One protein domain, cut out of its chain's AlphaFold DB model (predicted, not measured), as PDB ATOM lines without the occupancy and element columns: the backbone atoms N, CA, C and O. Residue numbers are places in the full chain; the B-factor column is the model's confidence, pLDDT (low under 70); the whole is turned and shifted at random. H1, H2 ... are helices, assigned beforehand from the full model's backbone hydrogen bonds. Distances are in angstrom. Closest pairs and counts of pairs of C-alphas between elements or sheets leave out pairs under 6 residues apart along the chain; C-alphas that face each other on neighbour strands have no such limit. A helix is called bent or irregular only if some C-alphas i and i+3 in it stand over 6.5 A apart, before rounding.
ATOM      1  N   HIS A  45      37.337  11.959 -37.573       77.44
ATOM      2  CA  HIS A  45      36.552  12.362 -36.407       77.44
ATOM      3  C   HIS A  45      36.413  11.225 -35.380       77.44
ATOM      4  O   HIS A  45      36.579  11.454 -34.177       77.44
ATOM      5  N   ASP A  46      36.149   9.998 -35.836       85.62
ATOM      6  CA  ASP A  46      36.063   8.814 -34.975       85.62
ATOM      7  C   ASP A  46      37.397   8.510 -34.279       85.62
ATOM      8  O   ASP A  46      37.420   8.188 -33.086       85.62
ATOM      9  N   PHE A  47      38.508   8.657 -35.003       89.06
ATOM     10  CA  PHE A  47      39.851   8.463 -34.471       89.06
ATOM     11  C   PHE A  47      40.196   9.487 -33.382       89.06
ATOM     12  O   PHE A  47      40.583   9.108 -32.273       89.06
ATOM     13  N   LYS A  48      39.972  10.785 -33.631       90.19
ATOM     14  CA  LYS A  48      40.205  11.820 -32.607       90.19
ATOM     15  C   LYS A  48      39.313  11.620 -31.386       90.19
ATOM     16  O   LYS A  48      39.769  11.765 -30.253       90.19
ATOM     17  N   ALA A  49      38.044  11.264 -31.585       90.38
ATOM     18  CA  ALA A  49      37.136  10.969 -30.479       90.38
ATOM     19  C   ALA A  49      37.618   9.774 -29.638       90.38
ATOM     20  O   ALA A  49      37.490   9.788 -28.410       90.38
ATOM     21  N   PHE A  50      38.192   8.756 -30.281       92.69
ATOM     22  CA  PHE A  50      38.813   7.623 -29.608       92.69
ATOM     23  C   PHE A  50      40.020   8.048 -28.762       92.69
ATOM     24  O   PHE A  50      40.061   7.709 -27.578       92.69
ATOM     25  N   GLU A  51      40.936   8.842 -29.316       92.56
ATOM     26  CA  GLU A  51      42.101   9.362 -28.588       92.56
ATOM     27  C   GLU A  51      41.675  10.166 -27.349       92.56
ATOM     28  O   GLU A  51      42.105   9.872 -26.231       92.56
ATOM     29  N   TYR A  52      40.748  11.118 -27.509       92.44
ATOM     30  CA  TYR A  52      40.232  11.903 -26.383       92.44
ATOM     31  C   TYR A  52      39.561  11.034 -25.317       92.44
ATOM     32  O   TYR A  52      39.689  11.310 -24.120       92.44
ATOM     33  N   LYS A  53      38.847   9.978 -25.724       93.38
ATOM     34  CA  LYS A  53      38.204   9.043 -24.795       93.38
ATOM     35  C   LYS A  53      39.237   8.274 -23.973       93.38
ATOM     36  O   LYS A  53      39.031   8.122 -22.770       93.38
ATOM     37  N   LEU A  54      40.319   7.811 -24.599       94.44
ATOM     38  CA  LEU A  54      41.407   7.117 -23.912       94.44
ATOM     39  C   LEU A  54      42.152   8.052 -22.948       94.44
ATOM     40  O   LEU A  54      42.288   7.740 -21.761       94.44
ATOM     41  N   ALA A  55      42.514   9.252 -23.406       92.31
ATOM     42  CA  ALA A  55      43.144  10.257 -22.555       92.31
ATOM     43  C   ALA A  55      42.263  10.614 -21.343       92.31
ATOM     44  O   ALA A  55      42.747  10.716 -20.215       92.31
ATOM     45  N   GLY A  56      40.945  10.724 -21.546       94.56
ATOM     46  CA  GLY A  56      39.972  11.011 -20.489       94.56
ATOM     47  C   GLY A  56      39.878   9.947 -19.387       94.56
ATOM     48  O   GLY A  56      39.382  10.249 -18.302       94.56
ATOM     49  N   CYS A  57      40.361   8.727 -19.632       95.62
ATOM     50  CA  CYS A  57      40.418   7.651 -18.642       95.62
ATOM     51  C   CYS A  57      41.844   7.301 -18.194       95.62
ATOM     52  O   CYS A  57      42.018   6.313 -17.486       95.62
ATOM     53  N   GLY A  58      42.848   8.105 -18.561       93.62
ATOM     54  CA  GLY A  58      44.247   7.875 -18.189       93.62
ATOM     55  C   GLY A  58      44.942   6.774 -18.995       93.62
ATOM     56  O   GLY A  58      45.985   6.288 -18.570       93.62
ATOM     57  N   VAL A  59      44.372   6.376 -20.135       93.94
ATOM     58  CA  VAL A  59      45.026   5.508 -21.120       93.94
ATOM     59  C   VAL A  59      45.662   6.430 -22.157       93.94
ATOM     60  O   VAL A  59      45.005   6.846 -23.104       93.94
ATOM     61  N   ASP A  60      46.912   6.821 -21.946       92.00
ATOM     62  CA  ASP A  60      47.662   7.622 -22.914       92.00
ATOM     63  C   ASP A  60      48.644   6.760 -23.730       92.00
ATOM     64  O   ASP A  60      48.757   5.546 -23.543       92.00
ATOM     65  N   PHE A  61      49.348   7.384 -24.671       88.50
ATOM     66  CA  PHE A  61      50.308   6.701 -25.531       88.50
ATOM     67  C   PHE A  61      51.460   6.082 -24.734       88.50
ATOM     68  O   PHE A  61      51.951   5.021 -25.106       88.50
ATOM     69  N   ASN A  62      51.879   6.702 -23.627       89.81
ATOM     70  CA  ASN A  62      52.934   6.140 -22.783       89.81
ATOM     71  C   ASN A  62      52.429   4.872 -22.093       89.81
ATOM     72  O   ASN A  62      53.075   3.836 -22.167       89.81
ATOM     73  N   PHE A  63      51.221   4.918 -21.523       91.69
ATOM     74  CA  PHE A  63      50.576   3.746 -20.942       91.69
ATOM     75  C   PHE A  63      50.480   2.595 -21.950       91.69
ATOM     76  O   PHE A  63      50.769   1.454 -21.604       91.69
ATOM     77  N   LEU A  64      50.069   2.877 -23.189       89.94
ATOM     78  CA  LEU A  64      49.929   1.854 -24.226       89.94
ATOM     79  C   LEU A  64      51.285   1.323 -24.708       89.94
ATOM     80  O   LEU A  64      51.450   0.109 -24.834       89.94
ATOM     81  N   SER A  65      52.257   2.204 -24.936       87.56
ATOM     82  CA  SER A  65      53.574   1.821 -25.454       87.56
ATOM     83  C   SER A  65      54.444   1.094 -24.423       87.56
ATOM     84  O   SER A  65      55.268   0.271 -24.816       87.56
ATOM     85  N   ASP A  66      54.204   1.299 -23.123       87.00
ATOM     86  CA  ASP A  66      54.916   0.614 -22.037       87.00
ATOM     87  C   ASP A  66      54.712  -0.912 -22.044       87.00
ATOM     88  O   ASP A  66      55.640  -1.657 -21.719       87.00
ATOM     89  N   PHE A  67      53.516  -1.403 -22.395       86.06
ATOM     90  CA  PHE A  67      53.232  -2.850 -22.417       86.06
ATOM     91  C   PHE A  67      52.934  -3.403 -23.812       86.06
ATOM     92  O   PHE A  67      53.103  -4.599 -24.040       86.06
ATOM     93  N   TRP A  68      52.490  -2.564 -24.746       86.25
ATOM     94  CA  TRP A  68      52.189  -2.969 -26.112       86.25
ATOM     95  C   TRP A  68      52.803  -1.972 -27.096       86.25
ATOM     96  O   TRP A  68      52.076  -1.191 -27.708       86.25
ATOM     97  N   PRO A  69      54.139  -1.963 -27.235       83.25
ATOM     98  CA  PRO A  69      54.824  -1.013 -28.098       83.25
ATOM     99  C   PRO A  69      54.400  -1.208 -29.553       83.25
ATOM    100  O   PRO A  69      54.365  -2.331 -30.059       83.25
ATOM    101  N   ASP A  70      54.103  -0.097 -30.216       74.94
ATOM    102  CA  ASP A  70      53.924  -0.060 -31.658       74.94
ATOM    103  C   ASP A  70      55.297  -0.165 -32.335       74.94
ATOM    104  O   ASP A  70      56.129   0.738 -32.240       74.94
ATOM    105  N   THR A  71      55.552  -1.297 -32.987       71.12
ATOM    106  CA  THR A  71      56.821  -1.566 -33.672       71.12
ATOM    107  C   THR A  71      56.977  -0.800 -34.984       71.12
ATOM    108  O   THR A  71      58.076  -0.782 -35.534       71.12
ATOM    109  N   GLU A  72      55.900  -0.204 -35.496       71.69
ATOM    110  CA  GLU A  72      55.862   0.502 -36.780       71.69
ATOM    111  C   GLU A  72      55.812   2.030 -36.621       71.69
ATOM    112  O   GLU A  72      55.850   2.748 -37.617       71.69
ATOM    113  N   GLU A  73      55.780   2.530 -35.378       73.00
ATOM    114  CA  GLU A  73      55.752   3.964 -35.033       73.00
ATOM    115  C   GLU A  73      54.570   4.743 -35.660       73.00
ATOM    116  O   GLU A  73      54.656   5.947 -35.901       73.00
ATOM    117  N   ILE A  74      53.440   4.069 -35.894       72.50
ATOM    118  CA  ILE A  74      52.202   4.625 -36.468       72.50
ATOM    119  C   ILE A  74      51.381   5.373 -35.393       72.50
ATOM    120  O   ILE A  74      50.568   6.251 -35.687       72.50
ATOM    121  N   GLY A  75      51.621   5.100 -34.112       81.38
ATOM    122  CA  GLY A  75      51.062   5.855 -32.993       81.38
ATOM    123  C   GLY A  75      49.688   5.345 -32.547       81.38
ATOM    124  O   GLY A  75      49.448   4.143 -32.452       81.38
ATOM    125  N   TYR A  76      48.758   6.255 -32.227       83.69
ATOM    126  CA  TYR A  76      47.421   5.870 -31.742       83.69
ATOM    127  C   TYR A  76      46.596   5.073 -32.756       83.69
ATOM    128  O   TYR A  76      45.686   4.339 -32.362       83.69
ATOM    129  N   GLU A  77      46.899   5.216 -34.045       88.31
ATOM    130  CA  GLU A  77      46.181   4.547 -35.128       88.31
ATOM    131  C   GLU A  77      46.294   3.027 -35.018       88.31
ATOM    132  O   GLU A  77      45.278   2.334 -35.122       88.31
ATOM    133  N   TYR A  78      47.481   2.516 -34.668       86.81
ATOM    134  CA  TYR A  78      47.688   1.097 -34.386       86.81
ATOM    135  C   TYR A  78      46.668   0.589 -33.363       86.81
ATOM    136  O   TYR A  78      45.921  -0.361 -33.614       86.81
ATOM    137  N   TYR A  79      46.571   1.268 -32.220       90.69
ATOM    138  CA  TYR A  79      45.654   0.878 -31.158       90.69
ATOM    139  C   TYR A  79      44.197   1.002 -31.614       90.69
ATOM    140  O   TYR A  79      43.430   0.055 -31.433       90.69
ATOM    141  N   TYR A  80      43.818   2.099 -32.269       93.00
ATOM    142  CA  TYR A  80      42.466   2.284 -32.800       93.00
ATOM    143  C   TYR A  80      42.025   1.118 -33.698       93.00
ATOM    144  O   TYR A  80      40.940   0.560 -33.490       93.00
ATOM    145  N   VAL A  81      42.890   0.688 -34.623       89.88
ATOM    146  CA  VAL A  81      42.645  -0.468 -35.496       89.88
ATOM    147  C   VAL A  81      42.459  -1.745 -34.673       89.88
ATOM    148  O   VAL A  81      41.485  -2.468 -34.892       89.88
ATOM    149  N   GLN A  82      43.313  -2.002 -33.674       88.94
ATOM    150  CA  GLN A  82      43.166  -3.171 -32.792       88.94
ATOM    151  C   GLN A  82      41.832  -3.160 -32.028       88.94
ATOM    152  O   GLN A  82      41.154  -4.188 -31.933       88.94
ATOM    153  N   PHE A  83      41.413  -2.007 -31.499       92.75
ATOM    154  CA  PHE A  83      40.136  -1.905 -30.795       92.75
ATOM    155  C   PHE A  83      38.952  -2.102 -31.742       92.75
ATOM    156  O   PHE A  83      38.039  -2.852 -31.410       92.75
ATOM    157  N   LYS A  84      38.945  -1.475 -32.921       92.19
ATOM    158  CA  LYS A  84      37.843  -1.643 -33.879       92.19
ATOM    159  C   LYS A  84      37.742  -3.089 -34.358       92.19
ATOM    160  O   LYS A  84      36.635  -3.620 -34.374       92.19
ATOM    161  N   LYS A  85      38.877  -3.726 -34.661       88.44
ATOM    162  CA  LYS A  85      38.934  -5.097 -35.180       88.44
ATOM    163  C   LYS A  85      38.574  -6.164 -34.144       88.44
ATOM    164  O   LYS A  85      37.927  -7.136 -34.505       88.44
ATOM    165  N   TYR A  86      38.990  -5.998 -32.886       87.62
ATOM    166  CA  TYR A  86      38.839  -7.042 -31.862       87.62
ATOM    167  C   TYR A  86      38.120  -6.562 -30.603       87.62
ATOM    168  O   TYR A  86      37.232  -7.234 -30.084       87.62
ATOM    169  N   GLY A  87      38.490  -5.390 -30.086       88.44
ATOM    170  CA  GLY A  87      37.952  -4.887 -28.821       88.44
ATOM    171  C   GLY A  87      36.463  -4.539 -28.868       88.44
ATOM    172  O   GLY A  87      35.757  -4.751 -27.882       88.44
ATOM    173  N   SER A  88      35.977  -4.056 -30.012       90.38
ATOM    174  CA  SER A  88      34.596  -3.601 -30.202       90.38
ATOM    175  C   SER A  88      33.569  -4.736 -30.102       90.38
ATOM    176  O   SER A  88      32.430  -4.495 -29.701       90.38
ATOM    177  N   GLU A  89      33.988  -5.976 -30.375       89.56
ATOM    178  CA  GLU A  89      33.170  -7.182 -30.198       89.56
ATOM    179  C   GLU A  89      33.057  -7.606 -28.724       89.56
ATOM    180  O   GLU A  89      32.094  -8.268 -28.334       89.56
ATOM    181  N   LEU A  90      34.022  -7.215 -27.887       85.62
ATOM    182  CA  LEU A  90      34.090  -7.599 -26.473       85.62
ATOM    183  C   LEU A  90      33.481  -6.552 -25.551       85.62
ATOM    184  O   LEU A  90      32.916  -6.877 -24.505       85.62
ATOM    185  N   THR A  91      33.661  -5.275 -25.881       89.81
ATOM    186  CA  THR A  91      33.252  -4.172 -25.021       89.81
ATOM    187  C   THR A  91      33.027  -2.885 -25.799       89.81
ATOM    188  O   THR A  91      33.717  -2.559 -26.759       89.81
ATOM    189  N   THR A  92      32.085  -2.077 -25.317       90.31
ATOM    190  CA  THR A  92      31.827  -0.724 -25.830       90.31
ATOM    191  C   THR A  92      32.787   0.326 -25.248       90.31
ATOM    192  O   THR A  92      32.819   1.485 -25.686       90.31
ATOM    193  N   SER A  93      33.586  -0.047 -24.243       94.62
ATOM    194  CA  SER A  93      34.545   0.836 -23.579       94.62
ATOM    195  C   SER A  93      35.977   0.502 -23.991       94.62
ATOM    196  O   SER A  93      36.574  -0.439 -23.473       94.62
ATOM    197  N   ALA A  94      36.553   1.328 -24.870       94.00
ATOM    198  CA  ALA A  94      37.964   1.243 -25.254       94.00
ATOM    199  C   ALA A  94      38.908   1.310 -24.042       94.00
ATOM    200  O   ALA A  94      39.862   0.547 -23.959       94.00
ATOM    201  N   CYS A  95      38.586   2.136 -23.043       95.19
ATOM    202  CA  CYS A  95      39.329   2.185 -21.784       95.19
ATOM    203  C   CYS A  95      39.356   0.822 -21.081       95.19
ATOM    204  O   CYS A  95      40.420   0.319 -20.734       95.19
ATOM    205  N   ASN A  96      38.187   0.192 -20.907       93.75
ATOM    206  CA  ASN A  96      38.104  -1.108 -20.237       93.75
ATOM    207  C   ASN A  96      38.841  -2.185 -21.032       93.75
ATOM    208  O   ASN A  96      39.447  -3.069 -20.427       93.75
ATOM    209  N   TYR A  97      38.800  -2.101 -22.365       93.50
ATOM    210  CA  TYR A  97      39.564  -2.983 -23.236       93.50
ATOM    211  C   TYR A  97      41.061  -2.885 -22.928       93.50
ATOM    212  O   TYR A  97      41.644  -3.880 -22.507       93.50
ATOM    213  N   TYR A  98      41.674  -1.701 -23.023       94.25
ATOM    214  CA  TYR A  98      43.122  -1.574 -22.809       94.25
ATOM    215  C   TYR A  98      43.564  -1.830 -21.373       94.25
ATOM    216  O   TYR A  98      44.616  -2.429 -21.178       94.25
ATOM    217  N   PHE A  99      42.764  -1.466 -20.367       93.56
ATOM    218  CA  PHE A  99      43.067  -1.858 -18.990       93.56
ATOM    219  C   PHE A  99      43.064  -3.381 -18.812       93.56
ATOM    220  O   PHE A  99      43.943  -3.920 -18.142       93.56
ATOM    221  N   SER A 100      42.111  -4.082 -19.433       91.56
ATOM    222  CA  SER A 100      42.050  -5.547 -19.371       91.56
ATOM    223  C   SER A 100      43.229  -6.183 -20.103       91.56
ATOM    224  O   SER A 100      43.870  -7.072 -19.554       91.56
ATOM    225  N   VAL A 101      43.556  -5.694 -21.303       90.25
ATOM    226  CA  VAL A 101      44.711  -6.149 -22.089       90.25
ATOM    227  C   VAL A 101      46.013  -5.935 -21.308       90.25
ATOM    228  O   VAL A 101      46.810  -6.861 -21.197       90.25
ATOM    229  N   SER A 102      46.206  -4.760 -20.704       92.50
ATOM    230  CA  SER A 102      47.381  -4.450 -19.879       92.50
ATOM    231  C   SER A 102      47.523  -5.411 -18.692       92.50
ATOM    232  O   SER A 102      48.593  -5.980 -18.466       92.50
ATOM    233  N   LEU A 103      46.427  -5.670 -17.971       91.38
ATOM    234  CA  LEU A 103      46.412  -6.612 -16.851       91.38
ATOM    235  C   LEU A 103      46.726  -8.045 -17.301       91.38
ATOM    236  O   LEU A 103      47.534  -8.733 -16.679       91.38
ATOM    237  N   MET A 104      46.091  -8.502 -18.380       90.94
ATOM    238  CA  MET A 104      46.332  -9.827 -18.952       90.94
ATOM    239  C   MET A 104      47.789  -9.983 -19.411       90.94
ATOM    240  O   MET A 104      48.401 -11.021 -19.158       90.94
ATOM    241  N   HIS A 105      48.359  -8.942 -20.025       90.81
ATOM    242  CA  HIS A 105      49.763  -8.900 -20.423       90.81
ATOM    243  C   HIS A 105      50.700  -9.025 -19.213       90.81
ATOM    244  O   HIS A 105      51.618  -9.845 -19.237       90.81
ATOM    245  N   ASP A 106      50.467  -8.262 -18.140       89.19
ATOM    246  CA  ASP A 106      51.270  -8.332 -16.910       89.19
ATOM    247  C   ASP A 106      51.220  -9.732 -16.273       89.19
ATOM    248  O   ASP A 106      52.263 -10.291 -15.928       89.19
ATOM    249  N   ILE A 107      50.034 -10.348 -16.191       91.06
ATOM    250  CA  ILE A 107      49.865 -11.715 -15.672       91.06
ATOM    251  C   ILE A 107      50.682 -12.716 -16.497       91.06
ATOM    252  O   ILE A 107      51.490 -13.461 -15.938       91.06
ATOM    253  N   VAL A 108      50.501 -12.722 -17.820       91.56
ATOM    254  CA  VAL A 108      51.187 -13.657 -18.726       91.56
ATOM    255  C   VAL A 108      52.696 -13.457 -18.679       91.56
ATOM    256  O   VAL A 108      53.443 -14.424 -18.541       91.56
ATOM    257  N   THR A 109      53.155 -12.207 -18.717       88.00
ATOM    258  CA  THR A 109      54.582 -11.872 -18.691       88.00
ATOM    259  C   THR A 109      55.236 -12.356 -17.402       88.00
ATOM    260  O   THR A 109      56.293 -12.982 -17.446       88.00
ATOM    261  N   ARG A 110      54.595 -12.146 -16.246       91.38
ATOM    262  CA  ARG A 110      55.104 -12.644 -14.959       91.38
ATOM    263  C   ARG A 110      55.175 -14.164 -14.912       91.38
ATOM    264  O   ARG A 110      56.159 -14.701 -14.409       91.38
ATOM    265  N   LEU A 111      54.158 -14.853 -15.431       91.81
ATOM    266  CA  LEU A 111      54.151 -16.315 -15.490       91.81
ATOM    267  C   LEU A 111      55.274 -16.841 -16.387       91.81
ATOM    268  O   LEU A 111      56.006 -17.735 -15.964       91.81
ATOM    269  N   LEU A 112      55.466 -16.251 -17.568       88.62
ATOM    270  CA  LEU A 112      56.544 -16.628 -18.482       88.62
ATOM    271  C   LEU A 112      57.927 -16.355 -17.877       88.62
ATOM    272  O   LEU A 112      58.761 -17.247 -17.880       88.62
ATOM    273  N   ILE A 113      58.160 -15.182 -17.277       88.38
ATOM    274  CA  ILE A 113      59.428 -14.850 -16.590       88.38
ATOM    275  C   ILE A 113      59.741 -15.814 -15.449       88.38
ATOM    276  O   ILE A 113      60.908 -16.128 -15.214       88.38
ATOM    277  N   ALA A 114      58.722 -16.297 -14.742       93.38
ATOM    278  CA  ALA A 114      58.920 -17.219 -13.634       93.38
ATOM    279  C   ALA A 114      59.255 -18.656 -14.076       93.38
ATOM    280  O   ALA A 114      59.951 -19.349 -13.335       93.38
ATOM    281  N   HIS A 115      58.773 -19.107 -15.241       91.19
ATOM    282  CA  HIS A 115      58.845 -20.522 -15.642       91.19
ATOM    283  C   HIS A 115      59.721 -20.781 -16.870       91.19
ATOM    284  O   HIS A 115      60.350 -21.833 -16.961       91.19
ATOM    285  N   VAL A 116      59.793 -19.836 -17.806       87.00
ATOM    286  CA  VAL A 116      60.419 -20.029 -19.114       87.00
ATOM    287  C   VAL A 116      61.756 -19.279 -19.173       87.00
ATOM    288  O   VAL A 116      61.783 -18.047 -19.092       87.00
TER     289      VAL A 116
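Overview. This is residues 45 to 116 of the 199 residues of the protein "HAD hydrolase" of Striga asiatica (UniProt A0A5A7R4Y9). One long helix, H4, makes the long axis; three shorter helices gather round its residues 94 to 105, H1 and H3 at its beginning and H2 farther along, while residues 110 to 116 stick out. The printed part has 72 residues with four named helices, H1 to H4 in order, no named strand: all helix. It is compact, radius of gyration of the C-alphas 12.9 A, spanning 45 by 26 by 22 A.

Along the chain. H1, residues 45 to 55, begins at C-alpha 45 (36.552, 12.362, -36.407). H2 is residues 61 to 67. H3, residues 76 to 90, is 19.7 A long and only just irregular: C-alphas 85 and 88 are 6.8 A apart. H4, residues 94 to 115, is 31.7 A long, ending at C-alpha 115 (58.845, -20.522, -15.642).

Arrangement. H1 touches H3, through residues 76 to 80 alone, about perpendicular at 87 degrees; closest C-alphas Phe 47 and Tyr 80, 6.9 A. H4 touches H1 with residues 94 to 95 alone, closest C-alphas Leu 54 and Cys 95, 5.8 A. Every O i to N i+4 pair is within hydrogen-bond range in H1 and H4, 2 of 3 in H2, 8 of 11 in H3.

Size, cuts and confidence. The printed part has no cut, no long link, and no printed residue under pLDDT 70.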